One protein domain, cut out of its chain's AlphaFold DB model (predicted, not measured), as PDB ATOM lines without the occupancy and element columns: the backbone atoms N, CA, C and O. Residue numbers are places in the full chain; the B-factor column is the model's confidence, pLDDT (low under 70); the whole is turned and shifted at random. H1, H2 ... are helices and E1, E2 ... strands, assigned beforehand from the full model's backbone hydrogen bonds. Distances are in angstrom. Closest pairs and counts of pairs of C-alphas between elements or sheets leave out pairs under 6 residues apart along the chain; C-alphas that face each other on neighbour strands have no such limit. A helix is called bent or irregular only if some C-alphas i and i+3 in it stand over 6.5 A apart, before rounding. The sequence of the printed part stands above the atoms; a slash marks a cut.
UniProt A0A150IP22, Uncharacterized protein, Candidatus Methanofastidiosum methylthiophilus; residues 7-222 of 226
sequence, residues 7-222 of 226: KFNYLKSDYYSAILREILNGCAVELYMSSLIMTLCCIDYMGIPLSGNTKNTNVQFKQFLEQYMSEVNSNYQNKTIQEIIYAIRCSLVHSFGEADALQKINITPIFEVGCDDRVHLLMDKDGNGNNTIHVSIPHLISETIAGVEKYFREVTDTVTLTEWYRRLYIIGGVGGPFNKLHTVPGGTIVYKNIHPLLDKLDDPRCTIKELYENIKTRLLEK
ATOM      1  N   LYS A   7     144.290 276.106 280.413       66.19
ATOM      2  CA  LYS A   7     143.861 276.916 279.264       66.19
ATOM      3  C   LYS A   7     142.881 276.168 278.370       66.19
ATOM      4  O   LYS A   7     141.967 276.781 277.835       66.19
ATOM      5  N   PHE A   8     143.017 274.851 278.241       72.56
ATOM      6  CA  PHE A   8     142.122 274.018 277.443       72.56
ATOM      7  C   PHE A   8     140.698 273.988 278.010       72.56
ATOM      8  O   PHE A   8     139.731 274.183 277.277       72.56
ATOM      9  N   ASN A   9     140.565 273.827 279.329       74.75
ATOM     10  CA  ASN A   9     139.259 273.869 279.990       74.75
ATOM     11  C   ASN A   9     138.610 275.253 279.864       74.75
ATOM     12  O   ASN A   9     137.403 275.354 279.643       74.75
ATOM     13  N   TYR A  10     139.413 276.314 279.946       74.88
ATOM     14  CA  TYR A  10     138.944 277.678 279.738       74.88
ATOM     15  C   TYR A  10     138.462 277.911 278.294       74.88
ATOM     16  O   TYR A  10     137.352 278.394 278.095       74.88
ATOM     17  N   LEU A  11     139.234 277.485 277.286       76.38
ATOM     18  CA  LEU A  11     138.852 277.555 275.867       76.38
ATOM     19  C   LEU A  11     137.536 276.826 275.591       76.38
ATOM     20  O   LEU A  11     136.656 277.357 274.913       76.38
ATOM     21  N   LYS A  12     137.390 275.621 276.150       84.19
ATOM     22  CA  LYS A  12     136.142 274.865 276.096       84.19
ATOM     23  C   LYS A  12     135.007 275.684 276.713       84.19
ATOM     24  O   LYS A  12     134.008 275.922 276.050       84.19
ATOM     25  N   SER A  13     135.155 276.173 277.944       83.38
ATOM     26  CA  SER A  13     134.127 276.995 278.601       83.38
ATOM     27  C   SER A  13     133.720 278.220 277.778       83.38
ATOM     28  O   SER A  13     132.527 278.466 277.593       83.38
ATOM     29  N   ASP A  14     134.687 278.970 277.248       81.06
ATOM     30  CA  ASP A  14     134.407 280.151 276.433       81.06
ATOM     31  C   ASP A  14     133.658 279.764 275.153       81.06
ATOM     32  O   ASP A  14     132.659 280.402 274.821       81.06
ATOM     33  N   TYR A  15     134.042 278.662 274.498       84.94
ATOM     34  CA  TYR A  15     133.330 278.130 273.335       84.94
ATOM     35  C   TYR A  15     131.862 277.810 273.644       84.94
ATOM     36  O   TYR A  15     130.957 278.250 272.929       84.94
ATOM     37  N   TYR A  16     131.613 277.096 274.745       89.38
ATOM     38  CA  TYR A  16     130.258 276.776 275.189       89.38
ATOM     39  C   TYR A  16     129.453 278.042 275.498       89.38
ATOM     40  O   TYR A  16     128.294 278.145 275.101       89.38
ATOM     41  N   SER A  17     130.063 279.022 276.167       85.12
ATOM     42  CA  SER A  17     129.382 280.258 276.561       85.12
ATOM     43  C   SER A  17     129.095 281.219 275.410       85.12
ATOM     44  O   SER A  17     128.116 281.958 275.487       85.12
ATOM     45  N   ALA A  18     129.919 281.212 274.361       83.44
ATOM     46  CA  ALA A  18     129.800 282.135 273.240       83.44
ATOM     47  C   ALA A  18     128.988 281.568 272.069       83.44
ATOM     48  O   ALA A  18     128.276 282.324 271.416       83.44
ATOM     49  N   ILE A  19     129.105 280.268 271.778       88.88
ATOM     50  CA  ILE A  19     128.515 279.664 270.571       88.88
ATOM     51  C   ILE A  19     127.363 278.736 270.937       88.88
ATOM     52  O   ILE A  19     126.234 278.958 270.501       88.88
ATOM     53  N   LEU A  20     127.616 277.723 271.770       93.38
ATOM     54  CA  LEU A  20     126.590 276.719 272.072       93.38
ATOM     55  C   LEU A  20     125.428 277.308 272.875       93.38
ATOM     56  O   LEU A  20     124.275 276.981 272.607       93.38
ATOM     57  N   ARG A  21     125.705 278.233 273.801       93.12
ATOM     58  CA  ARG A  21     124.658 278.972 274.515       93.12
ATOM     59  C   ARG A  21     123.733 279.723 273.561       93.12
ATOM     60  O   ARG A  21     122.526 279.679 273.752       93.12
ATOM     61  N   GLU A  22     124.275 280.391 272.547       92.31
ATOM     62  CA  GLU A  22     123.472 281.180 271.607       92.31
ATOM     63  C   GLU A  22     122.616 280.288 270.699       92.31
ATOM     64  O   GLU A  22     121.443 280.586 270.489       92.31
ATOM     65  N   ILE A  23     123.146 279.140 270.251       95.69
ATOM     66  CA  ILE A  23     122.361 278.128 269.521       95.69
ATOM     67  C   ILE A  23     121.163 277.668 270.364       95.69
ATOM     68  O   ILE A  23     120.026 277.671 269.880       95.69
ATOM     69  N   LEU A  24     121.412 277.305 271.627       95.81
ATOM     70  CA  LEU A  24     120.393 276.799 272.548       95.81
ATOM     71  C   LEU A  24     119.366 277.873 272.939       95.81
ATOM     72  O   LEU A  24     118.167 277.596 272.933       95.81
ATOM     73  N   ASN A  25     119.810 279.105 273.205       93.81
ATOM     74  CA  ASN A  25     118.925 280.243 273.456       93.81
ATOM     75  C   ASN A  25     118.035 280.524 272.243       93.81
ATOM     76  O   ASN A  25     116.834 280.721 272.409       93.81
ATOM     77  N   GLY A  26     118.601 280.492 271.031       93.38
ATOM     78  CA  GLY A  26     117.851 280.644 269.788       93.38
ATOM     79  C   GLY A  26     116.724 279.619 269.671       93.38
ATOM     80  O   GLY A  26     115.598 279.991 269.356       93.38
ATOM     81  N   CYS A  27     116.971 278.357 270.034       91.69
ATOM     82  CA  CYS A  27     115.919 277.341 270.082       91.69
ATOM     83  C   CYS A  27     114.867 277.633 271.150       91.69
ATOM     84  O   CYS A  27     113.676 277.479 270.887       91.69
ATOM     85  N   ALA A  28     115.280 278.079 272.340       89.19
ATOM     86  CA  ALA A  28     114.354 278.408 273.422       89.19
ATOM     87  C   ALA A  28     113.360 279.518 273.023       89.19
ATOM     88  O   ALA A  28     112.194 279.464 273.422       89.19
ATOM     89  N   VAL A  29     113.799 280.473 272.195       90.25
ATOM     90  CA  VAL A  29     112.970 281.562 271.645       90.25
ATOM     91  C   VAL A  29     112.455 281.299 270.222       90.25
ATOM     92  O   VAL A  29     112.052 282.231 269.534       90.25
ATOM     93  N   GLU A  30     112.452 280.040 269.775       91.00
ATOM     94  CA  GLU A  30     111.871 279.595 268.496       91.00
ATOM     95  C   GLU A  30     112.552 280.114 267.215       91.00
ATOM     96  O   GLU A  30     112.011 280.012 266.113       91.00
ATOM     97  N   LEU A  31     113.788 280.601 267.313       93.81
ATOM     98  CA  LEU A  31     114.611 281.026 266.177       93.81
ATOM     99  C   LEU A  31     115.331 279.834 265.520       93.81
ATOM    100  O   LEU A  31     116.546 279.845 265.326       93.81
ATOM    101  N   TYR A  32     114.580 278.791 265.159       92.69
ATOM    102  CA  TYR A  32     115.133 277.489 264.762       92.69
ATOM    103  C   TYR A  32     116.028 277.532 263.527       92.69
ATOM    104  O   TYR A  32     117.086 276.911 263.528       92.69
ATOM    105  N   MET A  33     115.651 278.288 262.492       93.56
ATOM    106  CA  MET A  33     116.487 278.417 261.294       93.56
ATOM    107  C   MET A  33     117.802 279.142 261.592       93.56
ATOM    108  O   MET A  33     118.848 278.748 261.083       93.56
ATOM    109  N   SER A  34     117.776 280.151 262.464       93.56
ATOM    110  CA  SER A  34     118.993 280.828 262.918       93.56
ATOM    111  C   SER A  34     119.878 279.878 263.725       93.56
ATOM    112  O   SER A  34     121.078 279.792 263.464       93.56
ATOM    113  N   SER A  35     119.294 279.104 264.646       95.69
ATOM    114  CA  SER A  35     120.014 278.075 265.405       95.69
ATOM    115  C   SER A  35     120.600 276.993 264.499       95.69
ATOM    116  O   SER A  35     121.744 276.590 264.700       95.69
ATOM    117  N   LEU A  36     119.871 276.561 263.467       95.94
ATOM    118  CA  LEU A  36     120.351 275.625 262.451       95.94
ATOM    119  C   LEU A  36     121.572 276.187 261.710       95.94
ATOM    120  O   LEU A  36     122.602 275.521 261.634       95.94
ATOM    121  N   ILE A  37     121.490 277.420 261.207       94.50
ATOM    122  CA  ILE A  37     122.606 278.073 260.505       94.50
ATOM    123  C   ILE A  37     123.824 278.187 261.426       94.50
ATOM    124  O   ILE A  37     124.929 277.812 261.034       94.50
ATOM    125  N   MET A  38     123.633 278.638 262.668       94.75
ATOM    126  CA  MET A  38     124.714 278.715 263.655       94.75
ATOM    127  C   MET A  38     125.315 277.344 263.979       94.75
ATOM    128  O   MET A  38     126.520 277.251 264.196       94.75
ATOM    129  N   THR A  39     124.512 276.281 263.966       96.44
ATOM    130  CA  THR A  39     124.971 274.897 264.164       96.44
ATOM    131  C   THR A  39     125.849 274.429 263.008       96.44
ATOM    132  O   THR A  39     126.919 273.869 263.232       96.44
ATOM    133  N   LEU A  40     125.472 274.733 261.767       95.38
ATOM    134  CA  LEU A  40     126.293 274.415 260.596       95.38
ATOM    135  C   LEU A  40     127.614 275.208 260.612       95.38
ATOM    136  O   LEU A  40     128.679 274.632 260.394       95.38
ATOM    137  N   CYS A  41     127.572 276.492 260.983       91.00
ATOM    138  CA  CYS A  41     128.777 277.301 261.203       91.00
ATOM    139  C   CYS A  41     129.645 276.774 262.361       91.00
ATOM    140  O   CYS A  41     130.871 276.863 262.308       91.00
ATOM    141  N   CYS A  42     129.029 276.227 263.411       91.38
ATOM    142  CA  CYS A  42     129.721 275.580 264.522       91.38
ATOM    143  C   CYS A  42     130.516 274.364 264.025       91.38
ATOM    144  O   CYS A  42     131.703 274.265 264.331       91.38
ATOM    145  N   ILE A  43     129.921 273.509 263.190       93.44
ATOM    146  CA  ILE A  43     130.611 272.355 262.592       93.44
ATOM    147  C   ILE A  43     131.782 272.808 261.712       93.44
ATOM    148  O   ILE A  43     132.886 272.282 261.855       93.44
ATOM    149  N   ASP A  44     131.578 273.806 260.843       88.06
ATOM    150  CA  ASP A  44     132.666 274.381 260.040       88.06
ATOM    151  C   ASP A  44     133.828 274.810 260.917       88.06
ATOM    152  O   ASP A  44     134.978 274.469 260.651       88.06
ATOM    153  N   TYR A  45     133.502 275.551 261.972       82.44
ATOM    154  CA  TYR A  45     134.474 276.062 262.907       82.44
ATOM    155  C   TYR A  45     135.246 274.905 263.549       82.44
ATOM    156  O   TYR A  45     136.464 274.837 263.419       82.44
ATOM    157  N   MET A  46     134.567 273.925 264.134       84.69
ATOM    158  CA  MET A  46     135.228 272.776 264.760       84.69
ATOM    159  C   MET A  46     136.041 271.915 263.781       84.69
ATOM    160  O   MET A  46     136.991 271.248 264.193       84.69
ATOM    161  N   GLY A  47     135.727 271.964 262.486       78.44
ATOM    162  CA  GLY A  47     136.534 271.352 261.437       78.44
ATOM    163  C   GLY A  47     137.877 272.057 261.189       78.44
ATOM    164  O   GLY A  47     138.854 271.399 260.841       78.44
ATOM    165  N   ILE A  48     137.994 273.375 261.385       73.38
ATOM    166  CA  ILE A  48     139.200 274.133 260.988       73.38
ATOM    167  C   ILE A  48     140.482 273.658 261.696       73.38
ATOM    168  O   ILE A  48     141.488 273.508 261.003       73.38
ATOM    169  N   PRO A  49     140.531 273.376 263.011       68.75
ATOM    170  CA  PRO A  49     141.748 272.854 263.636       68.75
ATOM    171  C   PRO A  49     142.204 271.510 263.049       68.75
ATOM    172  O   PRO A  49     143.401 271.235 263.023       68.75
ATOM    173  N   LEU A  50     141.279 270.699 262.514       64.31
ATOM    174  CA  LEU A  50     141.597 269.441 261.819       64.31
ATOM    175  C   LEU A  50     142.313 269.683 260.481       64.31
ATOM    176  O   LEU A  50     142.934 268.779 259.928       64.31
ATOM    177  N   SER A  51     142.238 270.906 259.947       60.12
ATOM    178  CA  SER A  51     142.825 271.274 258.658       60.12
ATOM    179  C   SER A  51     144.343 271.469 258.697       60.12
ATOM    180  O   SER A  51     144.982 271.478 257.635       60.12
ATOM    181  N   GLY A  52     144.917 271.662 259.895       66.06
ATOM    182  CA  GLY A  52     146.299 272.093 260.104       66.06
ATOM    183  C   GLY A  52     146.583 273.447 259.440       66.06
ATOM    184  O   GLY A  52     146.457 274.492 260.067       66.06
ATOM    185  N   ASN A  53     146.944 273.418 258.151       58.34
ATOM    186  CA  ASN A  53     147.267 274.581 257.307       58.34
ATOM    187  C   ASN A  53     146.509 274.610 255.962       58.34
ATOM    188  O   ASN A  53     146.816 275.431 255.096       58.34
ATOM    189  N   THR A  54     145.552 273.707 255.734       58.34
ATOM    190  CA  THR A  54     144.837 273.615 254.450       58.34
ATOM    191  C   THR A  54     143.490 274.335 254.506       58.34
ATOM    192  O   THR A  54     142.760 274.241 255.478       58.34
ATOM    193  N   LYS A  55     143.115 275.060 253.447       60.94
ATOM    194  CA  LYS A  55     141.842 275.811 253.387       60.94
ATOM    195  C   LYS A  55     140.623 274.924 253.046       60.94
ATOM    196  O   LYS A  55     139.593 275.447 252.633       60.94
ATOM    197  N   ASN A  56     140.729 273.593 253.114       67.25
ATOM    198  CA  ASN A  56     139.713 272.692 252.547       67.25
ATOM    199  C   ASN A  56     138.531 272.428 253.498       67.25
ATOM    200  O   ASN A  56     138.304 271.299 253.935       67.25
ATOM    201  N   THR A  57     137.741 273.471 253.758       78.25
ATOM    202  CA  THR A  57     136.624 273.450 254.715       78.25
ATOM    203  C   THR A  57     135.615 272.329 254.461       78.25
ATOM    204  O   THR A  57     135.042 271.816 255.411       78.25
ATOM    205  N   ASN A  58     135.444 271.889 253.210       88.25
ATOM    206  CA  ASN A  58     134.586 270.759 252.852       88.25
ATOM    207  C   ASN A  58     135.040 269.450 253.517       88.25
ATOM    208  O   ASN A  58     134.277 268.808 254.239       88.25
ATOM    209  N   VAL A  59     136.302 269.068 253.306       89.88
ATOM    210  CA  VAL A  59     136.843 267.815 253.854       89.88
ATOM    211  C   VAL A  59     136.794 267.836 255.377       89.88
ATOM    212  O   VAL A  59     136.386 266.851 255.983       89.88
ATOM    213  N   GLN A  60     137.150 268.962 255.995       89.06
ATOM    214  CA  GLN A  60     137.153 269.068 257.450       89.06
ATOM    215  C   GLN A  60     135.757 269.068 258.071       89.06
ATOM    216  O   GLN A  60     135.555 268.440 259.107       89.06
ATOM    217  N   PHE A  61     134.788 269.717 257.427       92.88
ATOM    218  CA  PHE A  61     133.393 269.664 257.849       92.88
ATOM    219  C   PHE A  61     132.902 268.213 257.883       92.88
ATOM    220  O   PHE A  61     132.386 267.742 258.893       92.88
ATOM    221  N   LYS A  62     133.145 267.461 256.803       95.12
ATOM    222  CA  LYS A  62     132.743 266.051 256.702       95.12
ATOM    223  C   LYS A  62     133.503 265.147 257.667       95.12
ATOM    224  O   LYS A  62     132.905 264.233 258.226       95.12
ATOM    225  N   GLN A  63     134.785 265.421 257.905       93.94
ATOM    226  CA  GLN A  63     135.561 264.737 258.940       93.94
ATOM    227  C   GLN A  63     134.960 264.961 260.324       93.94
ATOM    228  O   GLN A  63     134.908 264.015 261.103       93.94
ATOM    229  N   PHE A  64     134.467 266.164 260.629       95.12
ATOM    230  CA  PHE A  64     133.815 266.410 261.909       95.12
ATOM    231  C   PHE A  64     132.537 265.574 262.068       95.12
ATOM    232  O   PHE A  64     132.348 264.935 263.106       95.12
ATOM    233  N   LEU A  65     131.701 265.513 261.021       97.25
ATOM    234  CA  LEU A  65     130.517 264.647 261.000       97.25
ATOM    235  C   LEU A  65     130.905 263.178 261.254       97.25
ATOM    236  O   LEU A  65     130.365 262.520 262.141       97.25
ATOM    237  N   GLU A  66     131.877 262.680 260.490       96.62
ATOM    238  CA  GLU A  66     132.301 261.282 260.510       96.62
ATOM    239  C   GLU A  66     132.984 260.869 261.813       96.62
ATOM    240  O   GLU A  66     132.752 259.764 262.290       96.62
ATOM    241  N   GLN A  67     133.838 261.714 262.385       94.75
ATOM    242  CA  GLN A  67     134.636 261.360 263.563       94.75
ATOM    243  C   GLN A  67     133.878 261.609 264.866       94.75
ATOM    244  O   GLN A  67     133.937 260.788 265.788       94.75
ATOM    245  N   TYR A  68     133.154 262.728 264.943       96.12
ATOM    246  CA  TYR A  68     132.612 263.207 266.210       96.12
ATOM    247  C   TYR A  68     131.101 263.037 266.321       96.12
ATOM    248  O   TYR A  68     130.632 262.508 267.328       96.12
ATOM    249  N   MET A  69     130.330 263.421 265.302       97.69
ATOM    250  CA  MET A  69     128.863 263.301 265.357       97.69
ATOM    251  C   MET A  69     128.381 261.861 265.147       97.69
ATOM    252  O   MET A  69     127.341 261.472 265.681       97.69
ATOM    253  N   SER A  70     129.164 261.033 264.448       97.19
ATOM    254  CA  SER A  70     128.826 259.621 264.234       97.19
ATOM    255  C   SER A  70     128.763 258.774 265.509       97.19
ATOM    256  O   SER A  70     128.165 257.700 265.489       97.19
ATOM    257  N   GLU A  71     129.330 259.268 266.616       96.19
ATOM    258  CA  GLU A  71     129.268 258.625 267.936       96.19
ATOM    259  C   GLU A  71     127.829 258.394 268.400       96.19
ATOM    260  O   GLU A  71     127.523 257.390 269.042       96.19
ATOM    261  N   VAL A  72     126.945 259.343 268.090       96.88
ATOM    262  CA  VAL A  72     125.546 259.325 268.533       96.88
ATOM    263  C   VAL A  72     124.581 259.026 267.395       96.88
ATOM    264  O   VAL A  72     123.484 258.542 267.656       96.88
ATOM    265  N   ASN A  73     125.000 259.232 266.143       96.50
ATOM    266  CA  ASN A  73     124.208 258.902 264.966       96.50
ATOM    267  C   ASN A  73     125.086 258.372 263.822       96.50
ATOM    268  O   ASN A  73     125.733 259.127 263.094       96.50
ATOM    269  N   SER A  74     125.067 257.054 263.610       96.88
ATOM    270  CA  SER A  74     125.897 256.384 262.601       96.88
ATOM    271  C   SER A  74     125.616 256.821 261.160       96.88
ATOM    272  O   SER A  74     126.460 256.594 260.291       96.88
ATOM    273  N   ASN A  75     124.487 257.483 260.875       96.81
ATOM    274  CA  ASN A  75     124.195 258.004 259.535       96.81
ATOM    275  C   ASN A  75     125.249 259.016 259.070       96.81
ATOM    276  O   ASN A  75     125.512 259.110 257.873       96.81
ATOM    277  N   TYR A  76     125.932 259.699 259.992       97.62
ATOM    278  CA  TYR A  76     127.041 260.586 259.647       97.62
ATOM    279  C   TYR A  76     128.283 259.866 259.112       97.62
ATOM    280  O   TYR A  76     129.178 260.538 258.616       97.62
ATOM    281  N   GLN A  77     128.363 258.531 259.148       97.25
ATOM    282  CA  GLN A  77     129.404 257.767 258.440       97.25
ATOM    283  C   GLN A  77     129.092 257.608 256.944       97.25
ATOM    284  O   GLN A  77     129.989 257.350 256.139       97.25
ATOM    285  N   ASN A  78     127.828 257.780 256.544       97.31
ATOM    286  CA  ASN A  78     127.416 257.679 255.153       97.31
ATOM    287  C   ASN A  78     127.887 258.913 254.370       97.31
ATOM    288  O   ASN A  78     127.458 260.039 254.629       97.31
ATOM    289  N   LYS A  79     128.738 258.696 253.361       96.56
ATOM    290  CA  LYS A  79     129.277 259.769 252.515       96.56
ATOM    291  C   LYS A  79     128.186 260.565 251.802       96.56
ATOM    292  O   LYS A  79     128.308 261.779 251.715       96.56
ATOM    293  N   THR A  80     127.095 259.934 251.377       95.81
ATOM    294  CA  THR A  80     125.956 260.637 250.769       95.81
ATOM    295  C   THR A  80     125.309 261.607 251.754       95.81
ATOM    296  O   THR A  80     125.072 262.756 251.402       95.81
ATOM    297  N   ILE A  81     125.100 261.193 253.007       97.06
ATOM    298  CA  ILE A  81     124.578 262.082 254.056       97.06
ATOM    299  C   ILE A  81     125.558 263.230 254.324       97.06
ATOM    300  O   ILE A  81     125.142 264.384 254.384       97.06
ATOM    301  N   GLN A  82     126.863 262.947 254.402       96.75
ATOM    302  CA  GLN A  82     127.894 263.980 254.568       96.75
ATOM    303  C   GLN A  82     127.876 265.017 253.429       96.75
ATOM    304  O   GLN A  82     127.985 266.215 253.693       96.75
ATOM    305  N   GLU A  83     127.730 264.582 252.170       95.06
ATOM    306  CA  GLU A  83     127.582 265.479 251.012       95.06
ATOM    307  C   GLU A  83     126.326 266.345 251.123       95.06
ATOM    308  O   GLU A  83     126.393 267.554 250.908       95.06
ATOM    309  N   ILE A  84     125.193 265.747 251.497       95.56
ATOM    310  CA  ILE A  84     123.915 266.453 251.603       95.56
ATOM    311  C   ILE A  84     123.963 267.514 252.703       95.56
ATOM    312  O   ILE A  84     123.617 268.664 252.448       95.56
ATOM    313  N   ILE A  85     124.430 267.172 253.908       96.31
ATOM    314  CA  ILE A  85     124.537 268.140 255.011       96.31
ATOM    315  C   ILE A  85     125.503 269.276 254.652       96.31
ATOM    316  O   ILE A  85     125.215 270.440 254.935       96.31
ATOM    317  N   TYR A  86     126.611 268.971 253.971       93.94
ATOM    318  CA  TYR A  86     127.519 270.006 253.477       93.94
ATOM    319  C   TYR A  86     126.858 270.907 252.419       93.94
ATOM    320  O   TYR A  86     127.013 272.128 252.468       93.94
ATOM    321  N   ALA A  87     126.069 270.342 251.501       92.12
ATOM    322  CA  ALA A  87     125.317 271.114 250.513       92.12
ATOM    323  C   ALA A  87     124.256 272.015 251.168       92.12
ATOM    324  O   ALA A  87     124.159 273.188 250.806       92.12
ATOM    325  N   ILE A  88     123.533 271.516 252.180       93.12
ATOM    326  CA  ILE A  88     122.614 272.318 253.005       93.12
ATOM    327  C   ILE A  88     123.365 273.492 253.637       93.12
ATOM    328  O   ILE A  88     122.924 274.636 253.533       93.12
ATOM    329  N   ARG A  89     124.529 273.233 254.247       92.25
ATOM    330  CA  ARG A  89     125.405 274.275 254.798       92.25
ATOM    331  C   ARG A  89     125.781 275.311 253.746       92.25
ATOM    332  O   ARG A  89     125.665 276.500 254.027       92.25
ATOM    333  N   CYS A  90     126.217 274.908 252.553       89.31
ATOM    334  CA  CYS A  90     126.560 275.849 251.483       89.31
ATOM    335  C   CYS A  90     125.362 276.724 251.098       89.31
ATOM    336  O   CYS A  90     125.488 277.947 251.064       89.31
ATOM    337  N   SER A  91     124.193 276.120 250.889       87.94
ATOM    338  CA  SER A  91     122.996 276.846 250.462       87.94
ATOM    339  C   SER A  91     122.425 277.777 251.537       87.94
ATOM    340  O   SER A  91     121.912 278.840 251.197       87.94
ATOM    341  N   LEU A  92     122.529 277.423 252.821       87.69
ATOM    342  CA  LEU A  92     122.033 278.266 253.915       87.69
ATOM    343  C   LEU A  92     123.020 279.371 254.320       87.69
ATOM    344  O   LEU A  92     122.593 280.483 254.625       87.69
ATOM    345  N   VAL A  93     124.326 279.088 254.326       83.06
ATOM    346  CA  VAL A  93     125.357 280.035 254.789       83.06
ATOM    347  C   VAL A  93     125.793 281.002 253.680       83.06
ATOM    348  O   VAL A  93     126.091 282.160 253.966       83.06
ATOM    349  N   HIS A  94     125.800 280.570 252.413       77.81
ATOM    350  CA  HIS A  94     126.267 281.370 251.270       77.81
ATOM    351  C   HIS A  94     125.111 281.771 250.350       77.81
ATOM    352  O   HIS A  94     125.019 281.352 249.194       77.81
ATOM    353  N   SER A  95     124.229 282.631 250.864       59.16
ATOM    354  CA  SER A  95     122.954 283.003 250.229       59.16
ATOM    355  C   SER A  95     123.082 283.688 248.857       59.16
ATOM    356  O   SER A  95     122.103 283.759 248.123       59.16
ATOM    357  N   PHE A  96     124.266 284.191 248.492       50.28
ATOM    358  CA  PHE A  96     124.480 284.993 247.277       50.28
ATOM    359  C   PHE A  96     125.313 284.305 246.179       50.28
ATOM    360  O   PHE A  96     125.550 284.922 245.144       50.28
ATOM    361  N   GLY A  97     125.747 283.050 246.359       45.47
ATOM    362  CA  GLY A  97     126.609 282.375 245.371       45.47
ATOM    363  C   GLY A  97     126.374 280.878 245.146       45.47
ATOM    364  O   GLY A  97     126.788 280.374 244.108       45.47
ATOM    365  N   GLU A  98     125.708 280.161 246.064       48.50
ATOM    366  CA  GLU A  98     125.646 278.685 246.034       48.50
ATOM    367  C   GLU A  98     124.262 278.093 246.384       48.50
ATOM    368  O   GLU A  98     124.152 277.019 246.986       48.50
ATOM    369  N   ALA A  99     123.173 278.713 245.909       53.34
ATOM    370  CA  ALA A  99     121.892 277.996 245.745       53.34
ATOM    371  C   ALA A  99     122.035 276.742 244.836       53.34
ATOM    372  O   ALA A  99     121.190 275.851 244.834       53.34
ATOM    373  N   ASP A 100     123.160 276.652 244.124       63.62
ATOM    374  CA  ASP A 100     123.613 275.579 243.247       63.62
ATOM    375  C   ASP A 100     123.920 274.242 243.945       63.62
ATOM    376  O   ASP A 100     123.832 273.200 243.304       63.62
ATOM    377  N   ALA A 101     124.344 274.222 245.216       77.44
ATOM    378  CA  ALA A 101     124.870 272.988 245.822       77.44
ATOM    379  C   ALA A 101     123.785 271.909 245.979       77.44
ATOM    380  O   ALA A 101     123.979 270.771 245.554       77.44
ATOM    381  N   LEU A 102     122.624 272.290 246.521       81.44
ATOM    382  CA  LEU A 102     121.453 271.416 246.625       81.44
ATOM    383  C   LEU A 102     120.838 271.096 245.257       81.44
ATOM    384  O   LEU A 102     120.419 269.962 245.022       81.44
ATOM    385  N   GLN A 103     120.852 272.057 244.326       79.31
ATOM    386  CA  GLN A 103     120.390 271.841 242.949       79.31
ATOM    387  C   GLN A 103     121.252 270.805 242.213       79.31
ATOM    388  O   GLN A 103     120.716 269.928 241.542       79.31
ATOM    389  N   LYS A 104     122.579 270.844 242.390       83.50
ATOM    390  CA  LYS A 104     123.528 269.891 241.784       83.50
ATOM    391  C   LYS A 104     123.294 268.454 242.230       83.50
ATOM    392  O   LYS A 104     123.477 267.542 241.430       83.50
ATOM    393  N   ILE A 105     122.901 268.254 243.485       87.06
ATOM    394  CA  ILE A 105     122.607 266.920 244.026       87.06
ATOM    395  C   ILE A 105     121.124 266.542 243.921       87.06
ATOM    396  O   ILE A 105     120.765 265.425 244.284       87.06
ATOM    397  N   ASN A 106     120.278 267.439 243.397       88.81
ATOM    398  CA  ASN A 106     118.839 267.257 243.206       88.81
ATOM    399  C   ASN A 106     118.118 266.740 244.468       88.81
ATOM    400  O   ASN A 106     117.418 265.722 244.419       88.81
ATOM    401  N   ILE A 107     118.347 267.412 245.602       90.25
ATOM    402  CA  ILE A 107     117.743 267.087 246.901       90.25
ATOM    403  C   ILE A 107     117.150 268.341 247.539       90.25
ATOM    404  O   ILE A 107     117.815 269.373 247.638       90.25
ATOM    405  N   THR A 108     115.923 268.216 248.042       91.25
ATOM    406  CA  THR A 108     115.225 269.266 248.789       91.25
ATOM    407  C   THR A 108     115.240 268.948 250.290       91.25
ATOM    408  O   THR A 108     114.684 267.925 250.697       91.25
ATOM    409  N   PRO A 109     115.852 269.789 251.143       93.06
ATOM    410  CA  PRO A 109     115.803 269.588 252.584       93.06
ATOM    411  C   PRO A 109     114.438 269.990 253.158       93.06
ATOM    412  O   PRO A 109     113.913 271.061 252.853       93.06
ATOM    413  N   ILE A 110     113.896 269.147 254.033       93.81
ATOM    414  CA  ILE A 110     112.705 269.406 254.845       93.81
ATOM    415  C   ILE A 110     113.178 269.588 256.285       93.81
ATOM    416  O   ILE A 110     113.674 268.650 256.904       93.81
ATOM    417  N   PHE A 111     113.063 270.807 256.812       94.31
ATOM    418  CA  PHE A 111     113.488 271.116 258.176       94.31
ATOM    419  C   PHE A 111     112.345 270.905 259.164       94.31
ATOM    420  O   PHE A 111     111.260 271.461 259.000       94.31
ATOM    421  N   GLU A 112     112.607 270.130 260.211       93.00
ATOM    422  CA  GLU A 112     111.595 269.702 261.176       93.00
ATOM    423  C   GLU A 112     111.998 270.095 262.596       93.00
ATOM    424  O   GLU A 112     113.182 270.116 262.932       93.00
ATOM    425  N   VAL A 113     111.021 270.399 263.455       88.31
ATOM    426  CA  VAL A 113     111.294 270.847 264.837       88.31
ATOM    427  C   VAL A 113     110.687 269.936 265.912       88.31
ATOM    428  O   VAL A 113     111.016 270.072 267.079       88.31
ATOM    429  N   GLY A 114     109.871 268.951 265.531       80.31
ATOM    430  CA  GLY A 114     109.212 268.029 266.468       80.31
ATOM    431  C   GLY A 114     109.040 266.621 265.902       80.31
ATOM    432  O   GLY A 114     107.999 266.008 266.100       80.31
ATOM    433  N   CYS A 115     110.004 266.146 265.116       73.56
ATOM    434  CA  CYS A 115     109.913 264.837 264.474       73.56
ATOM    435  C   CYS A 115     110.511 263.713 265.336       73.56
ATOM    436  O   CYS A 115     111.400 263.938 266.159       73.56
ATOM    437  N   ASP A 116     110.041 262.494 265.073       79.69
ATOM    438  CA  ASP A 116     110.576 261.239 265.607       79.69
ATOM    439  C   ASP A 116     112.023 261.005 265.132       79.69
ATOM    440  O   ASP A 116     112.384 261.372 264.007       79.69
ATOM    441  N   ASP A 117     112.834 260.358 265.971       78.44
ATOM    442  CA  ASP A 117     114.219 259.960 265.691       78.44
ATOM    443  C   ASP A 117     114.387 259.249 264.340       78.44
ATOM    444  O   ASP A 117     115.400 259.415 263.661       78.44
ATOM    445  N   ARG A 118     113.381 258.480 263.909       83.56
ATOM    446  CA  ARG A 118     113.388 257.730 262.642       83.56
ATOM    447  C   ARG A 118     113.344 258.617 261.400       83.56
ATOM    448  O   ARG A 118     113.641 258.134 260.310       83.56
ATOM    449  N   VAL A 119     112.927 259.872 261.549       88.12
ATOM    450  CA  VAL A 119     112.749 260.810 260.435       88.12
ATOM    451  C   VAL A 119     114.011 261.646 260.217       88.12
ATOM    452  O   VAL A 119     114.306 262.036 259.092       88.12
ATOM    453  N   HIS A 120     114.824 261.873 261.252       95.12
ATOM    454  CA  HIS A 120     116.058 262.636 261.094       95.12
ATOM    455  C   HIS A 120     117.047 261.928 260.145       95.12
ATOM    456  O   HIS A 120     117.457 260.791 260.369       95.12
ATOM    457  N   LEU A 121     117.455 262.637 259.087       95.19
ATOM    458  CA  LEU A 121     118.302 262.167 257.982       95.19
ATOM    459  C   LEU A 121     117.661 261.079 257.110       95.19
ATOM    460  O   LEU A 121     118.363 260.407 256.350       95.19
ATOM    461  N   LEU A 122     116.337 260.925 257.177       95.00
ATOM    462  CA  LEU A 122     115.602 260.058 256.267       95.00
ATOM    463  C   LEU A 122     115.574 260.679 254.868       95.00
ATOM    464  O   LEU A 122     115.198 261.840 254.697       95.00
ATOM    465  N   MET A 123     115.961 259.887 253.870       94.62
ATOM    466  CA  MET A 123     115.787 260.235 252.463       94.62
ATOM    467  C   MET A 123     114.472 259.652 251.952       94.62
ATOM    468  O   MET A 123     114.220 258.462 252.142       94.62
ATOM    469  N   ASP A 124     113.671 260.469 251.276       94.00
ATOM    470  CA  ASP A 124     112.390 260.061 250.693       94.00
ATOM    471  C   ASP A 124     112.155 260.777 249.349       94.00
ATOM    472  O   ASP A 124     113.066 261.399 248.787       94.00
ATOM    473  N   LYS A 125     110.947 260.659 248.798       91.94
ATOM    474  CA  LYS A 125     110.462 261.450 247.676       91.94
ATOM    475  C   LYS A 125     109.256 262.288 248.072       91.94
ATOM    476  O   LYS A 125     108.356 261.814 248.758       91.94
ATOM    477  N   ASP A 126     109.201 263.521 247.578       88.25
ATOM    478  CA  ASP A 126     107.999 264.343 247.694       88.25
ATOM    479  C   ASP A 126     106.857 263.823 246.793       88.25
ATOM    480  O   ASP A 126     107.023 262.907 245.982       88.25
ATOM    481  N   GLY A 127     105.678 264.445 246.895       83.94
ATOM    482  CA  GLY A 127     104.509 264.095 246.076       83.94
ATOM    483  C   GLY A 127     104.692 264.295 244.564       83.94
ATOM    484  O   GLY A 127     103.867 263.818 243.788       83.94
ATOM    485  N   ASN A 128     105.768 264.961 244.137       87.38
ATOM    486  CA  ASN A 128     106.148 265.152 242.737       87.38
ATOM    487  C   ASN A 128     107.286 264.204 242.306       87.38
ATOM    488  O   ASN A 128     107.731 264.257 241.160       87.38
ATOM    489  N   GLY A 129     107.757 263.331 243.200       87.19
ATOM    490  CA  GLY A 129     108.840 262.386 242.953       87.19
ATOM    491  C   GLY A 129     110.253 262.964 243.094       87.19
ATOM    492  O   GLY A 129     111.207 262.262 242.743       87.19
ATOM    493  N   ASN A 130     110.410 264.195 243.592       87.81
ATOM    494  CA  ASN A 130     111.719 264.802 243.850       87.81
ATOM    495  C   ASN A 130     112.336 264.209 245.113       87.81
ATOM    496  O   ASN A 130     111.625 263.968 246.084       87.81
ATOM    497  N   ASN A 131     113.657 264.022 245.133       93.25
ATOM    498  CA  ASN A 131     114.325 263.491 246.318       93.25
ATOM    499  C   ASN A 131     114.310 264.527 247.449       93.25
ATOM    500  O   ASN A 131     114.666 265.692 247.248       93.25
ATOM    501  N   THR A 132     113.958 264.087 248.647       94.06
ATOM    502  CA  THR A 132     113.961 264.899 249.860       94.06
ATOM    503  C   THR A 132     114.896 264.304 250.898       94.06
ATOM    504  O   THR A 132     115.196 263.109 250.891       94.06
ATOM    505  N   ILE A 133     115.371 265.154 251.804       95.81
ATOM    506  CA  ILE A 133     115.990 264.719 253.055       95.81
ATOM    507  C   ILE A 133     115.304 265.429 254.212       95.81
ATOM    508  O   ILE A 133     115.144 266.650 254.191       95.81
ATOM    509  N   HIS A 134     114.920 264.681 255.232       95.69
ATOM    510  CA  HIS A 134     114.350 265.244 256.444       95.69
ATOM    511  C   HIS A 134     115.464 265.569 257.437       95.69
ATOM    512  O   HIS A 134     116.333 264.747 257.721       95.69
ATOM    513  N   VAL A 135     115.471 266.788 257.968       96.19
ATOM    514  CA  VAL A 135     116.482 267.266 258.913       96.19
ATOM    515  C   VAL A 135     115.785 267.881 260.115       96.19
ATOM    516  O   VAL A 135     115.429 269.058 260.136       96.19
ATOM    517  N   SER A 136     115.637 267.068 261.156       95.81
ATOM    518  CA  SER A 136     115.306 267.556 262.493       95.81
ATOM    519  C   SER A 136     116.353 268.534 263.032       95.81
ATOM    520  O   SER A 136     117.511 268.166 263.245       95.81
ATOM    521  N   ILE A 137     115.937 269.769 263.307       95.56
ATOM    522  CA  ILE A 137     116.777 270.804 263.915       95.56
ATOM    523  C   ILE A 137     117.191 270.408 265.347       95.56
ATOM    524  O   ILE A 137     118.387 270.475 265.637       95.56
ATOM    525  N   PRO A 138     116.285 269.938 266.236       95.12
ATOM    526  CA  PRO A 138     116.671 269.474 267.571       95.12
ATOM    527  C   PRO A 138     117.714 268.355 267.561       95.12
ATOM    528  O   PRO A 138     118.674 268.418 268.332       95.12
ATOM    529  N   HIS A 139     117.566 267.366 266.667       96.12
ATOM    530  CA  HIS A 139     118.544 266.283 266.555       96.12
ATOM    531  C   HIS A 139     119.897 266.829 266.129       96.12
ATOM    532  O   HIS A 139     120.859 266.673 266.877       96.12
ATOM    533  N   LEU A 140     119.952 267.566 265.017       97.19
ATOM    534  CA  LEU A 140     121.207 268.094 264.490       97.19
ATOM    535  C   LEU A 140     121.952 268.948 265.529       97.19
ATOM    536  O   LEU A 140     123.170 268.835 265.668       97.19
ATOM    537  N   ILE A 141     121.233 269.768 266.301       97.25
ATOM    538  CA  ILE A 141     121.805 270.572 267.391       97.25
ATOM    539  C   ILE A 141     122.362 269.683 268.503       97.25
ATOM    540  O   ILE A 141     123.513 269.855 268.909       97.25
ATOM    541  N   SER A 142     121.567 268.731 268.997       96.88
ATOM    542  CA  SER A 142     121.986 267.833 270.079       96.88
ATOM    543  C   SER A 142     123.192 266.968 269.687       96.88
ATOM    544  O   SER A 142     124.137 266.836 270.466       96.88
ATOM    545  N   GLU A 143     123.211 266.458 268.456       97.94
ATOM    546  CA  GLU A 143     124.302 265.669 267.885       97.94
ATOM    547  C   GLU A 143     125.557 266.518 267.683       97.94
ATOM    548  O   GLU A 143     126.665 266.059 267.962       97.94
ATOM    549  N   THR A 144     125.401 267.781 267.274       98.00
ATOM    550  CA  THR A 144     126.524 268.718 267.135       98.00
ATOM    551  C   THR A 144     127.147 269.028 268.490       98.00
ATOM    552  O   THR A 144     128.366 268.972 268.621       98.00
ATOM    553  N   ILE A 145     126.346 269.302 269.525       97.19
ATOM    554  CA  ILE A 145     126.863 269.566 270.881       97.19
ATOM    555  C   ILE A 145     127.582 268.332 271.444       97.19
ATOM    556  O   ILE A 145     128.651 268.462 272.044       97.19
ATOM    557  N   ALA A 146     127.034 267.137 271.220       97.25
ATOM    558  CA  ALA A 146     127.682 265.885 271.595       97.25
ATOM    559  C   ALA A 146     128.998 265.661 270.826       97.25
ATOM    560  O   ALA A 146     130.007 265.285 271.426       97.25
ATOM    561  N   GLY A 147     129.023 265.972 269.527       96.38
ATOM    562  CA  GLY A 147     130.231 265.942 268.703       96.38
ATOM    563  C   GLY A 147     131.294 266.938 269.175       96.38
ATOM    564  O   GLY A 147     132.465 266.584 269.287       96.38
ATOM    565  N   VAL A 148     130.900 268.162 269.538       94.31
ATOM    566  CA  VAL A 148     131.797 269.170 270.128       94.31
ATOM    567  C   VAL A 148     132.408 268.649 271.426       94.31
ATOM    568  O   VAL A 148     133.617 268.765 271.630       94.31
ATOM    569  N   GLU A 149     131.598 268.041 272.293       94.19
ATOM    570  CA  GLU A 149     132.097 267.452 273.534       94.19
ATOM    571  C   GLU A 149     133.099 266.330 273.252       94.19
ATOM    572  O   GLU A 149     134.174 266.306 273.854       94.19
ATOM    573  N   LYS A 150     132.784 265.427 272.316       93.50
ATOM    574  CA  LYS A 150     133.695 264.349 271.920       93.50
ATOM    575  C   LYS A 150     135.016 264.905 271.393       93.50
ATOM    576  O   LYS A 150     136.071 264.480 271.855       93.50
ATOM    577  N   TYR A 151     134.962 265.916 270.526       90.94
ATOM    578  CA  TYR A 151     136.146 266.622 270.043       90.94
ATOM    579  C   TYR A 151     137.005 267.137 271.204       90.94
ATOM    580  O   TYR A 151     138.193 266.832 271.278       90.94
ATOM    581  N   PHE A 152     136.419 267.847 272.172       87.31
ATOM    582  CA  PHE A 152     137.179 268.343 273.323       87.31
ATOM    583  C   PHE A 152     137.703 267.226 274.243       87.31
ATOM    584  O   PHE A 152     138.694 267.433 274.936       87.31
ATOM    585  N   ARG A 153     137.083 266.042 274.280       87.81
ATOM    586  CA  ARG A 153     137.623 264.894 275.033       87.81
ATOM    587  C   ARG A 153     138.820 264.244 274.338       87.81
ATOM    588  O   ARG A 153     139.678 263.683 275.019       87.81
ATOM    589  N   GLU A 154     138.873 264.308 273.011       86.75
ATOM    590  CA  GLU A 154     139.873 263.612 272.194       86.75
ATOM    591  C   GLU A 154     141.041 264.499 271.753       86.75
ATOM    592  O   GLU A 154     142.133 263.981 271.504       86.75
ATOM    593  N   VAL A 155     140.868 265.826 271.700       79.62
ATOM    594  CA  VAL A 155     141.952 266.743 271.333       79.62
ATOM    595  C   VAL A 155     143.116 266.635 272.312       79.62
ATOM    596  O   VAL A 155     143.005 266.904 273.507       79.62
ATOM    597  N   THR A 156     144.279 266.294 271.761       67.81
ATOM    598  CA  THR A 156     145.551 266.250 272.488       67.81
ATOM    599  C   THR A 156     146.468 267.430 272.177       67.81
ATOM    600  O   THR A 156     147.340 267.736 272.985       67.81
ATOM    601  N   ASP A 157     146.293 268.089 271.026       68.56
ATOM    602  CA  ASP A 157     147.091 269.251 270.620       68.56
ATOM    603  C   ASP A 157     146.413 270.559 271.045       68.56
ATOM    604  O   ASP A 157     145.669 271.203 270.300       68.56
ATOM    605  N   THR A 158     146.679 270.954 272.287       68.31
ATOM    606  CA  THR A 158     146.151 272.193 272.863       68.31
ATOM    607  C   THR A 158     146.807 273.445 272.273       68.31
ATOM    608  O   THR A 158     146.225 274.527 272.358       68.31
ATOM    609  N   VAL A 159     147.983 273.325 271.641       66.00
ATOM    610  CA  VAL A 159     148.737 274.456 271.077       66.00
ATOM    611  C   VAL A 159     148.080 274.935 269.790       66.00
ATOM    612  O   VAL A 159     147.748 276.118 269.683       66.00
ATOM    613  N   THR A 160     147.818 274.023 268.851       68.06
ATOM    614  CA  THR A 160     147.132 274.345 267.589       68.06
ATOM    615  C   THR A 160     145.729 274.886 267.848       68.06
ATOM    616  O   THR A 160     145.326 275.881 267.244       68.06
ATOM    617  N   LEU A 161     145.008 274.299 268.808       68.12
ATOM    618  CA  LEU A 161     143.689 274.784 269.202       68.12
ATOM    619  C   LEU A 161     143.749 276.199 269.794       68.12
ATOM    620  O   LEU A 161     142.945 277.049 269.419       68.12
ATOM    621  N   THR A 162     144.709 276.471 270.687       67.19
ATOM    622  CA  THR A 162     144.880 277.801 271.295       67.19
ATOM    623  C   THR A 162     145.205 278.851 270.238       67.19
ATOM    624  O   THR A 162     144.592 279.916 270.231       67.19
ATOM    625  N   GLU A 163     146.134 278.559 269.324       66.81
ATOM    626  CA  GLU A 163     146.525 279.478 268.248       66.81
ATOM    627  C   GLU A 163     145.398 279.696 267.234       66.81
ATOM    628  O   GLU A 163     145.250 280.775 266.665       66.81
ATOM    629  N   TRP A 164     144.550 278.702 267.016       67.94
ATOM    630  CA  TRP A 164     143.382 278.884 266.177       67.94
ATOM    631  C   TRP A 164     142.287 279.709 266.866       67.94
ATOM    632  O   TRP A 164     141.771 280.661 266.276       67.94
ATOM    633  N   TYR A 165     142.001 279.429 268.138       67.81
ATOM    634  CA  TYR A 165     141.069 280.220 268.944       67.81
ATOM    635  C   TYR A 165     141.519 281.681 269.029       67.81
ATOM    636  O   TYR A 165     140.718 282.607 268.928       67.81
ATOM    637  N   ARG A 166     142.835 281.900 269.098       64.19
ATOM    638  CA  ARG A 166     143.480 283.206 268.973       64.19
ATOM    639  C   ARG A 166     142.984 283.982 267.749       64.19
ATOM    640  O   ARG A 166     142.617 285.155 267.843       64.19
ATOM    641  N   ARG A 167     142.971 283.334 266.584       61.94
ATOM    642  CA  ARG A 167     142.616 283.969 265.309       61.94
ATOM    643  C   ARG A 167     141.159 284.412 265.266       61.94
ATOM    644  O   ARG A 167     140.894 285.459 264.683       61.94
ATOM    645  N   LEU A 168     140.242 283.705 265.932       58.12
ATOM    646  CA  LEU A 168     138.852 284.159 266.034       58.12
ATOM    647  C   LEU A 168     138.728 285.542 266.663       58.12
ATOM    648  O   LEU A 168     138.030 286.410 266.143       58.12
ATOM    649  N   TYR A 169     139.394 285.743 267.796       55.31
ATOM    650  CA  TYR A 169     139.218 286.959 268.580       55.31
ATOM    651  C   TYR A 169     140.009 288.145 268.021       55.31
ATOM    652  O   TYR A 169     139.587 289.286 268.195       55.31
ATOM    653  N   ILE A 170     141.105 287.894 267.292       51.41
ATOM    654  CA  ILE A 170     141.858 288.948 266.586       51.41
ATOM    655  C   ILE A 170     141.037 289.526 265.428       51.41
ATOM    656  O   ILE A 170     141.033 290.739 265.238       51.41
ATOM    657  N   ILE A 171     140.311 288.688 264.681       47.47
ATOM    658  CA  ILE A 171     139.516 289.134 263.523       47.47
ATOM    659  C   ILE A 171     138.297 289.971 263.959       47.47
ATOM    660  O   ILE A 171     137.858 290.844 263.216       47.47
ATOM    661  N   GLY A 172     137.797 289.788 265.186       46.88
ATOM    662  CA  GLY A 172     136.698 290.586 265.744       46.88
ATOM    663  C   GLY A 172     137.080 291.984 266.254       46.88
ATOM    664  O   GLY A 172     136.206 292.699 266.734       46.88
ATOM    665  N   GLY A 173     138.359 292.382 266.220       38.78
ATOM    666  CA  GLY A 173     138.813 293.689 266.725       38.78
ATOM    667  C   GLY A 173     138.721 293.867 268.249       38.78
ATOM    668  O   GLY A 173     138.981 294.954 268.763       38.78
ATOM    669  N   VAL A 174     138.381 292.812 268.998       44.94
ATOM    670  CA  VAL A 174     138.222 292.863 270.456       44.94
ATOM    671  C   VAL A 174     139.462 292.254 271.116       44.94
ATOM    672  O   VAL A 174     139.596 291.041 271.225       44.94
ATOM    673  N   GLY A 175     140.372 293.098 271.610       44.59
ATOM    674  CA  GLY A 175     141.533 292.666 272.408       44.59
ATOM    675  C   GLY A 175     141.190 292.159 273.824       44.59
ATOM    676  O   GLY A 175     142.054 291.649 274.528       44.59
ATOM    677  N   GLY A 176     139.933 292.277 274.261       46.59
ATOM    678  CA  GLY A 176     139.463 291.889 275.601       46.59
ATOM    679  C   GLY A 176     139.553 290.389 275.957       46.59
ATOM    680  O   GLY A 176     140.044 290.069 277.038       46.59
ATOM    681  N   PRO A 177     139.112 289.449 275.100       50.00
ATOM    682  CA  PRO A 177     139.179 288.007 275.380       50.00
ATOM    683  C   PRO A 177     140.605 287.442 275.467       50.00
ATOM    684  O   PRO A 177     140.836 286.466 276.175       50.00
ATOM    685  N   PHE A 178     141.591 288.102 274.855       46.97
ATOM    686  CA  PHE A 178     143.004 287.749 275.019       46.97
ATOM    687  C   PHE A 178     143.498 287.897 276.448       46.97
ATOM    688  O   PHE A 178     144.197 287.024 276.956       46.97
ATOM    689  N   ASN A 179     143.086 288.971 277.122       45.03
ATOM    690  CA  ASN A 179     143.436 289.175 278.522       45.03
ATOM    691  C   ASN A 179     142.804 288.106 279.424       45.03
ATOM    692  O   ASN A 179     143.407 287.757 280.432       45.03
ATOM    693  N   LYS A 180     141.657 287.527 279.035       47.28
ATOM    694  CA  LYS A 180     141.022 286.434 279.786       47.28
ATOM    695  C   LYS A 180     141.720 285.079 279.628       47.28
ATOM    696  O   LYS A 180     141.738 284.303 280.572       47.28
ATOM    697  N   LEU A 181     142.376 284.815 278.495       49.34
ATOM    698  CA  LEU A 181     143.249 283.636 278.354       49.34
ATOM    699  C   LEU A 181     144.508 283.724 279.239       49.34
ATOM    700  O   LEU A 181     145.106 282.699 279.569       49.34
ATOM    701  N   HIS A 182     144.910 284.940 279.627       43.94
ATOM    702  CA  HIS A 182     146.003 285.181 280.570       43.94
ATOM    703  C   HIS A 182     145.548 285.165 282.037       43.94
ATOM    704  O   HIS A 182     146.347 284.825 282.910       43.94
ATOM    705  N   THR A 183     144.279 285.468 282.318       46.72
ATOM    706  CA  THR A 183     143.660 285.327 283.640       46.72
ATOM    707  C   THR A 183     142.730 284.119 283.677       46.72
ATOM    708  O   THR A 183     141.514 284.257 283.622       46.72
ATOM    709  N   VAL A 184     143.300 282.918 283.820       52.44
ATOM    710  CA  VAL A 184     142.515 281.704 284.100       52.44
ATOM    711  C   VAL A 184     141.788 281.915 285.437       52.44
ATOM    712  O   VAL A 184     142.463 281.994 286.468       52.44
ATOM    713  N   PRO A 185     140.449 282.041 285.474       51.19
ATOM    714  CA  PRO A 185     139.740 282.157 286.738       51.19
ATOM    715  C   PRO A 185     139.967 280.868 287.528       51.19
ATOM    716  O   PRO A 185     139.746 279.773 287.012       51.19
ATOM    717  N   GLY A 186     140.432 280.978 288.772       47.97
ATOM    718  CA  GLY A 186     140.486 279.826 289.665       47.97
ATOM    719  C   GLY A 186     139.066 279.332 289.944       47.97
ATOM    720  O   GLY A 186     138.234 280.102 290.416       47.97
ATOM    721  N   GLY A 187     138.771 278.068 289.641       60.03
ATOM    722  CA  GLY A 187     137.463 277.472 289.913       60.03
ATOM    723  C   GLY A 187     137.129 276.293 289.005       60.03
ATOM    724  O   GLY A 187     137.739 276.096 287.957       60.03
ATOM    725  N   THR A 188     136.149 275.493 289.425       72.44
ATOM    726  CA  THR A 188     135.555 274.454 288.572       72.44
ATOM    727  C   THR A 188     134.503 275.113 287.680       72.44
ATOM    728  O   THR A 188     133.635 275.819 288.191       72.44
ATOM    729  N   ILE A 189     134.591 274.920 286.362       82.06
ATOM    730  CA  ILE A 189     133.567 275.381 285.413       82.06
ATOM    731  C   ILE A 189     132.274 274.614 285.690       82.06
ATOM    732  O   ILE A 189     132.308 273.396 285.832       82.06
ATOM    733  N   VAL A 190     131.153 275.334 285.760       87.94
ATOM    734  CA  VAL A 190     129.820 274.754 285.963       87.94
ATOM    735  C   VAL A 190     128.961 275.071 284.735       87.94
ATOM    736  O   VAL A 190     128.448 276.183 284.591       87.94
ATOM    737  N   TYR A 191     128.824 274.110 283.828       89.50
ATOM    738  CA  TYR A 191     128.174 274.241 282.524       89.50
ATOM    739  C   TYR A 191     126.673 274.513 282.617       89.50
ATOM    740  O   TYR A 191     126.152 275.258 281.783       89.50
ATOM    741  N   LYS A 192     125.972 274.027 283.651       92.75
ATOM    742  CA  LYS A 192     124.547 274.366 283.841       92.75
ATOM    743  C   LYS A 192     124.296 275.871 284.015       92.75
ATOM    744  O   LYS A 192     123.200 276.340 283.729       92.75
ATOM    745  N   ASN A 193     125.308 276.628 284.460       90.38
ATOM    746  CA  ASN A 193     125.230 278.087 284.580       90.38
ATOM    747  C   ASN A 193     125.411 278.791 283.225       90.38
ATOM    748  O   ASN A 193     125.042 279.955 283.096       90.38
ATOM    749  N   ILE A 194     125.980 278.109 282.224       90.56
ATOM    750  CA  ILE A 194     126.042 278.598 280.841       90.56
ATOM    751  C   ILE A 194     124.675 278.420 280.178       90.56
ATOM    752  O   ILE A 194     124.145 279.371 279.608       90.56
ATOM    753  N   HIS A 195     124.113 277.212 280.255       93.38
ATOM    754  CA  HIS A 195     122.758 276.916 279.796       93.38
ATOM    755  C   HIS A 195     122.204 275.686 280.543       93.38
ATOM    756  O   HIS A 195     122.926 274.696 280.667       93.38
ATOM    757  N   PRO A 196     120.926 275.666 280.976       93.06
ATOM    758  CA  PRO A 196     120.371 274.550 281.751       93.06
ATOM    759  C   PRO A 196     120.425 273.183 281.059       93.06
ATOM    760  O   PRO A 196     120.430 272.166 281.742       93.06
ATOM    761  N   LEU A 197     120.437 273.149 279.722       94.44
ATOM    762  CA  LEU A 197     120.556 271.917 278.914       94.44
ATOM    763  C   LEU A 197     121.950 271.270 278.968       94.44
ATOM    764  O   LEU A 197     122.119 270.141 278.522       94.44
ATOM    765  N   LEU A 198     122.946 271.988 279.486       93.94
ATOM    766  CA  LEU A 198     124.335 271.540 279.560       93.94
ATOM    767  C   LEU A 198     124.690 270.931 280.924       93.94
ATOM    768  O   LEU A 198     125.858 270.676 281.197       93.94
ATOM    769  N   ASP A 199     123.704 270.693 281.786       93.88
ATOM    770  CA  ASP A 199     123.879 270.157 283.140       93.88
ATOM    771  C   ASP A 199     124.623 268.817 283.177       93.88
ATOM    772  O   ASP A 199     125.428 268.569 284.072       93.88
ATOM    773  N   LYS A 200     124.425 267.978 282.162       93.88
ATOM    774  CA  LYS A 200     125.128 266.700 282.022       93.88
ATOM    775  C   LYS A 200     126.637 266.827 281.812       93.88
ATOM    776  O   LYS A 200     127.339 265.850 282.049       93.88
ATOM    777  N   LEU A 201     127.153 267.990 281.413       90.38
ATOM    778  CA  LEU A 201     128.601 268.225 281.320       90.38
ATOM    779  C   LEU A 201     129.266 268.410 282.688       90.38
ATOM    780  O   LEU A 201     130.482 268.266 282.788       90.38
ATOM    781  N   ASP A 202     128.482 268.698 283.731       88.69
ATOM    782  CA  ASP A 202     128.981 268.813 285.101       88.69
ATOM    783  C   ASP A 202     129.199 267.434 285.763       88.69
ATOM    784  O   ASP A 202     129.861 267.355 286.800       88.69
ATOM    785  N   ASP A 203     128.685 266.338 285.176       91.19
ATOM    786  CA  ASP A 203     128.969 264.966 285.626       91.19
ATOM    787  C   ASP A 203     130.151 264.369 284.832       91.19
ATOM    788  O   ASP A 203     130.008 264.069 283.643       91.19
ATOM    789  N   PRO A 204     131.309 264.108 285.468       84.94
ATOM    790  CA  PRO A 204     132.480 263.549 284.789       84.94
ATOM    791  C   PRO A 204     132.273 262.120 284.261       84.94
ATOM    792  O   PRO A 204     133.100 261.633 283.492       84.94
ATOM    793  N   ARG A 205     131.206 261.425 284.677       91.19
ATOM    794  CA  ARG A 205     130.862 260.073 284.208       91.19
ATOM    795  C   ARG A 205     129.900 260.085 283.024       91.19
ATOM    796  O   ARG A 205     129.667 259.029 282.447       91.19
ATOM    797  N   CYS A 206     129.364 261.250 282.668       94.38
ATOM    798  CA  CYS A 206     128.425 261.389 281.568       94.38
ATOM    799  C   CYS A 206     129.063 260.954 280.242       94.38
ATOM    800  O   CYS A 206     130.097 261.481 279.798       94.38
ATOM    801  N   THR A 207     128.431 259.989 279.590       96.44
ATOM    802  CA  THR A 207     128.792 259.539 278.249       96.44
ATOM    803  C   THR A 207     128.338 260.550 277.193       96.44
ATOM    804  O   THR A 207     127.416 261.335 277.404       96.44
ATOM    805  N   ILE A 208     128.968 260.522 276.014       96.38
ATOM    806  CA  ILE A 208     128.566 261.382 274.886       96.38
ATOM    807  C   ILE A 208     127.100 261.129 274.500       96.38
ATOM    808  O   ILE A 208     126.359 262.069 274.223       96.38
ATOM    809  N   LYS A 209     126.663 259.867 274.560       96.38
ATOM    810  CA  LYS A 209     125.282 259.477 274.275       96.38
ATOM    811  C   LYS A 209     124.289 260.020 275.304       96.38
ATOM    812  O   LYS A 209     123.247 260.526 274.912       96.38
ATOM    813  N   GLU A 210     124.605 259.968 276.599       96.62
ATOM    814  CA  GLU A 210     123.740 260.543 277.642       96.62
ATOM    815  C   GLU A 210     123.600 262.061 277.512       96.62
ATOM    816  O   GLU A 210     122.512 262.596 277.720       96.62
ATOM    817  N   LEU A 211     124.683 262.757 277.149       96.75
ATOM    818  CA  LEU A 211     124.639 264.190 276.859       96.75
ATOM    819  C   LEU A 211     123.710 264.490 275.677       96.75
ATOM    820  O   LEU A 211     122.846 265.361 275.787       96.75
ATOM    821  N   TYR A 212     123.887 263.763 274.571       96.44
ATOM    822  CA  TYR A 212     123.046 263.868 273.379       96.44
ATOM    823  C   TYR A 212     121.566 263.659 273.714       96.44
ATOM    824  O   TYR A 212     120.760 264.545 273.436       96.44
ATOM    825  N   GLU A 213     121.220 262.545 274.364       95.56
ATOM    826  CA  GLU A 213     119.832 262.219 274.707       95.56
ATOM    827  C   GLU A 213     119.221 263.286 275.622       95.56
ATOM    828  O   GLU A 213     118.121 263.761 275.359       95.56
ATOM    829  N   ASN A 214     119.953 263.751 276.641       95.50
ATOM    830  CA  ASN A 214     119.469 264.797 277.547       95.50
ATOM    831  C   ASN A 214     119.119 266.098 276.813       95.50
ATOM    832  O   ASN A 214     118.076 266.696 277.073       95.50
ATOM    833  N   ILE A 215     119.987 266.546 275.903       95.56
ATOM    834  CA  ILE A 215     119.746 267.767 275.127       95.56
ATOM    835  C   ILE A 215     118.594 267.541 274.146       95.56
ATOM    836  O   ILE A 215     117.676 268.357 274.104       95.56
ATOM    837  N   LYS A 216     118.616 266.433 273.392       95.00
ATOM    838  CA  LYS A 216     117.584 266.083 272.409       95.00
ATOM    839  C   LYS A 216     116.203 266.040 273.057       95.00
ATOM    840  O   LYS A 216     115.310 266.763 272.619       95.00
ATOM    841  N   THR A 217     116.033 265.238 274.110       93.44
ATOM    842  CA  THR A 217     114.747 265.069 274.798       93.44
ATOM    843  C   THR A 217     114.207 266.410 275.263       93.44
ATOM    844  O   THR A 217     113.066 266.735 274.962       93.44
ATOM    845  N   ARG A 218     115.030 267.242 275.903       93.25
ATOM    846  CA  ARG A 218     114.583 268.541 276.424       93.25
ATOM    847  C   ARG A 218     114.307 269.584 275.339       93.25
ATOM    848  O   ARG A 218     113.472 270.459 275.546       93.25
ATOM    849  N   LEU A 219     114.967 269.506 274.182       92.44
ATOM    850  CA  LEU A 219     114.606 270.327 273.018       92.44
ATOM    851  C   LEU A 219     113.271 269.876 272.399       92.44
ATOM    852  O   LEU A 219     112.502 270.718 271.941       92.44
ATOM    853  N   LEU A 220     112.978 268.571 272.416       90.94
ATOM    854  CA  LEU A 220     111.736 267.991 271.891       90.94
ATOM    855  C   LEU A 220     110.560 268.034 272.879       90.94
ATOM    856  O   LEU A 220     109.411 267.989 272.450       90.94
ATOM    857  N   GLU A 221     110.803 268.166 274.186       87.81
ATOM    858  CA  GLU A 221     109.764 268.228 275.231       87.81
ATOM    859  C   GLU A 221     108.699 269.292 274.941       87.81
ATOM    860  O   GLU A 221     107.520 269.073 275.209       87.81
ATOM    861  N   LYS A 222     109.089 270.416 274.328       71.94
ATOM    862  CA  LYS A 222     108.170 271.490 273.924       71.94
ATOM    863  C   LYS A 222     107.163 271.059 272.844       71.94
ATOM    864  O   LYS A 222     106.113 271.677 272.714       71.94
TER     865      LYS A 222
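Overview. This is residues 7 to 222 of the 226 residues of an uncharacterized protein of Candidatus Methanofastidiosum methylthiophilus (UniProt A0A150IP22). A small three-stranded sheet makes one end of a long helical body whose core is a bundle of three helices side by side, H1, H2 and H7. H3 and H5 cross H2, the hairpin of H10 and H11 packs on H7 through H11, and H8 and H9, with mean pLDDT of 63 and 47, lie at the end far from the sheet, where residues 171 to 176 stick out. The printed part has 216 residues with eleven named helices and three named strands, in the order H1 H2 H3 H4 H5 H6 E1 E2 E3 H7 H8 H9 H10 H11; the sheet, E1 E3 E2, is mixed. The class is mostly helix; the whole is compact, with a radius of gyration of the C-alphas of 17.5 A, yet elongated, spanning 60 by 38 by 29 A.

Along the chain. The sheet holds E1, residues 107 to 112, E2, residues 123 to 125, and E3, residues 131 to 136; C-alpha 107 is at (117.743, 267.087, 246.901). H7, residues 137 to 154 and 25.6 A long, follows E3 directly. H1, residues 7 to 28, is 30.1 A long, begins at C-alpha 7 (143.861, 276.916, 279.264) and has a kink of 30 degrees near residue 22. H2, residues 32 to 51, is 29.0 A long and only just irregular, C-alphas 46 and 49 being 6.6 A apart. The others are H3, residues 57 to 67, H4, 74 to 77, H5, 79 to 93 and 20.8 A long, H6, 100 to 105, H8, 158 to 171 and 20.5 A long, H9, 176 to 182, H10, 196 to 202, and H11, 208 to 220. H10 is irregular, with C-alphas 197 and 200 7.6 A apart. H11 ends at C-alpha 220 (111.736, 267.991, 271.891).

Arrangement. In the sheet, E1 and E3 are parallel, with N 110 and O 133 2.8 A apart. E3 and E2 are an antiparallel hairpin, with N 132 and O 124 2.8 A apart. H5 only grazes the sheet with residues 81 to 88, and H2 only grazes it with residues 32 to 36. H6 touches H5, closest at the C-alphas of Ala 87 and Ala 101, 5.1 A. H2 is the hub, touching five helices. It touches H7 at a shallow tilt of 24 degrees, the same way, closest at C-alphas 36 and 137, 6.2 A. H1, with residues 19 to 27 alone, touches H2 in a hairpin, closest at C-alphas 23 and 35, 4.7 A. H3 touches H2, about perpendicular at 85 degrees, closest at C-alphas 47 and 60, 4.6 A. H4 touches H3, closest at C-alphas 66 and 77, 5.0 A. H11 touches H7, closest at C-alphas 142 and 212, 5.3 A, and H10 in a hairpin, closest at C-alphas 197 and 215, 5.7 A. H8 and H9, a hairpin, only just touch, with 3 pairs of C-alphas within 8 A, closest at 169 and 177, 6.9 A. Every O i to N i+4 pair is within hydrogen-bond range in H3, H5, H6, H7 and H11, against 16 of 18 in H1, 13 of 16 in H2, 9 of 10 in H8, 2 of 3 in H9 and 0 of 3 in H10, where 2 of 4 O i to N i+3 pairs are; H4 is too short for an i+4 pair.

Size, cuts and confidence. The two C-alphas farthest apart, of Asn 128 and Gly 186, are 60.0 A apart. The printed part has no cut. The one long link, H9 to H10, has 13 residues, 183 to 195. The model's mean pLDDT over the printed part is 83.4; residue 7 and residues 49 to 56, 95 to 100 and 156 to 187 are under 70.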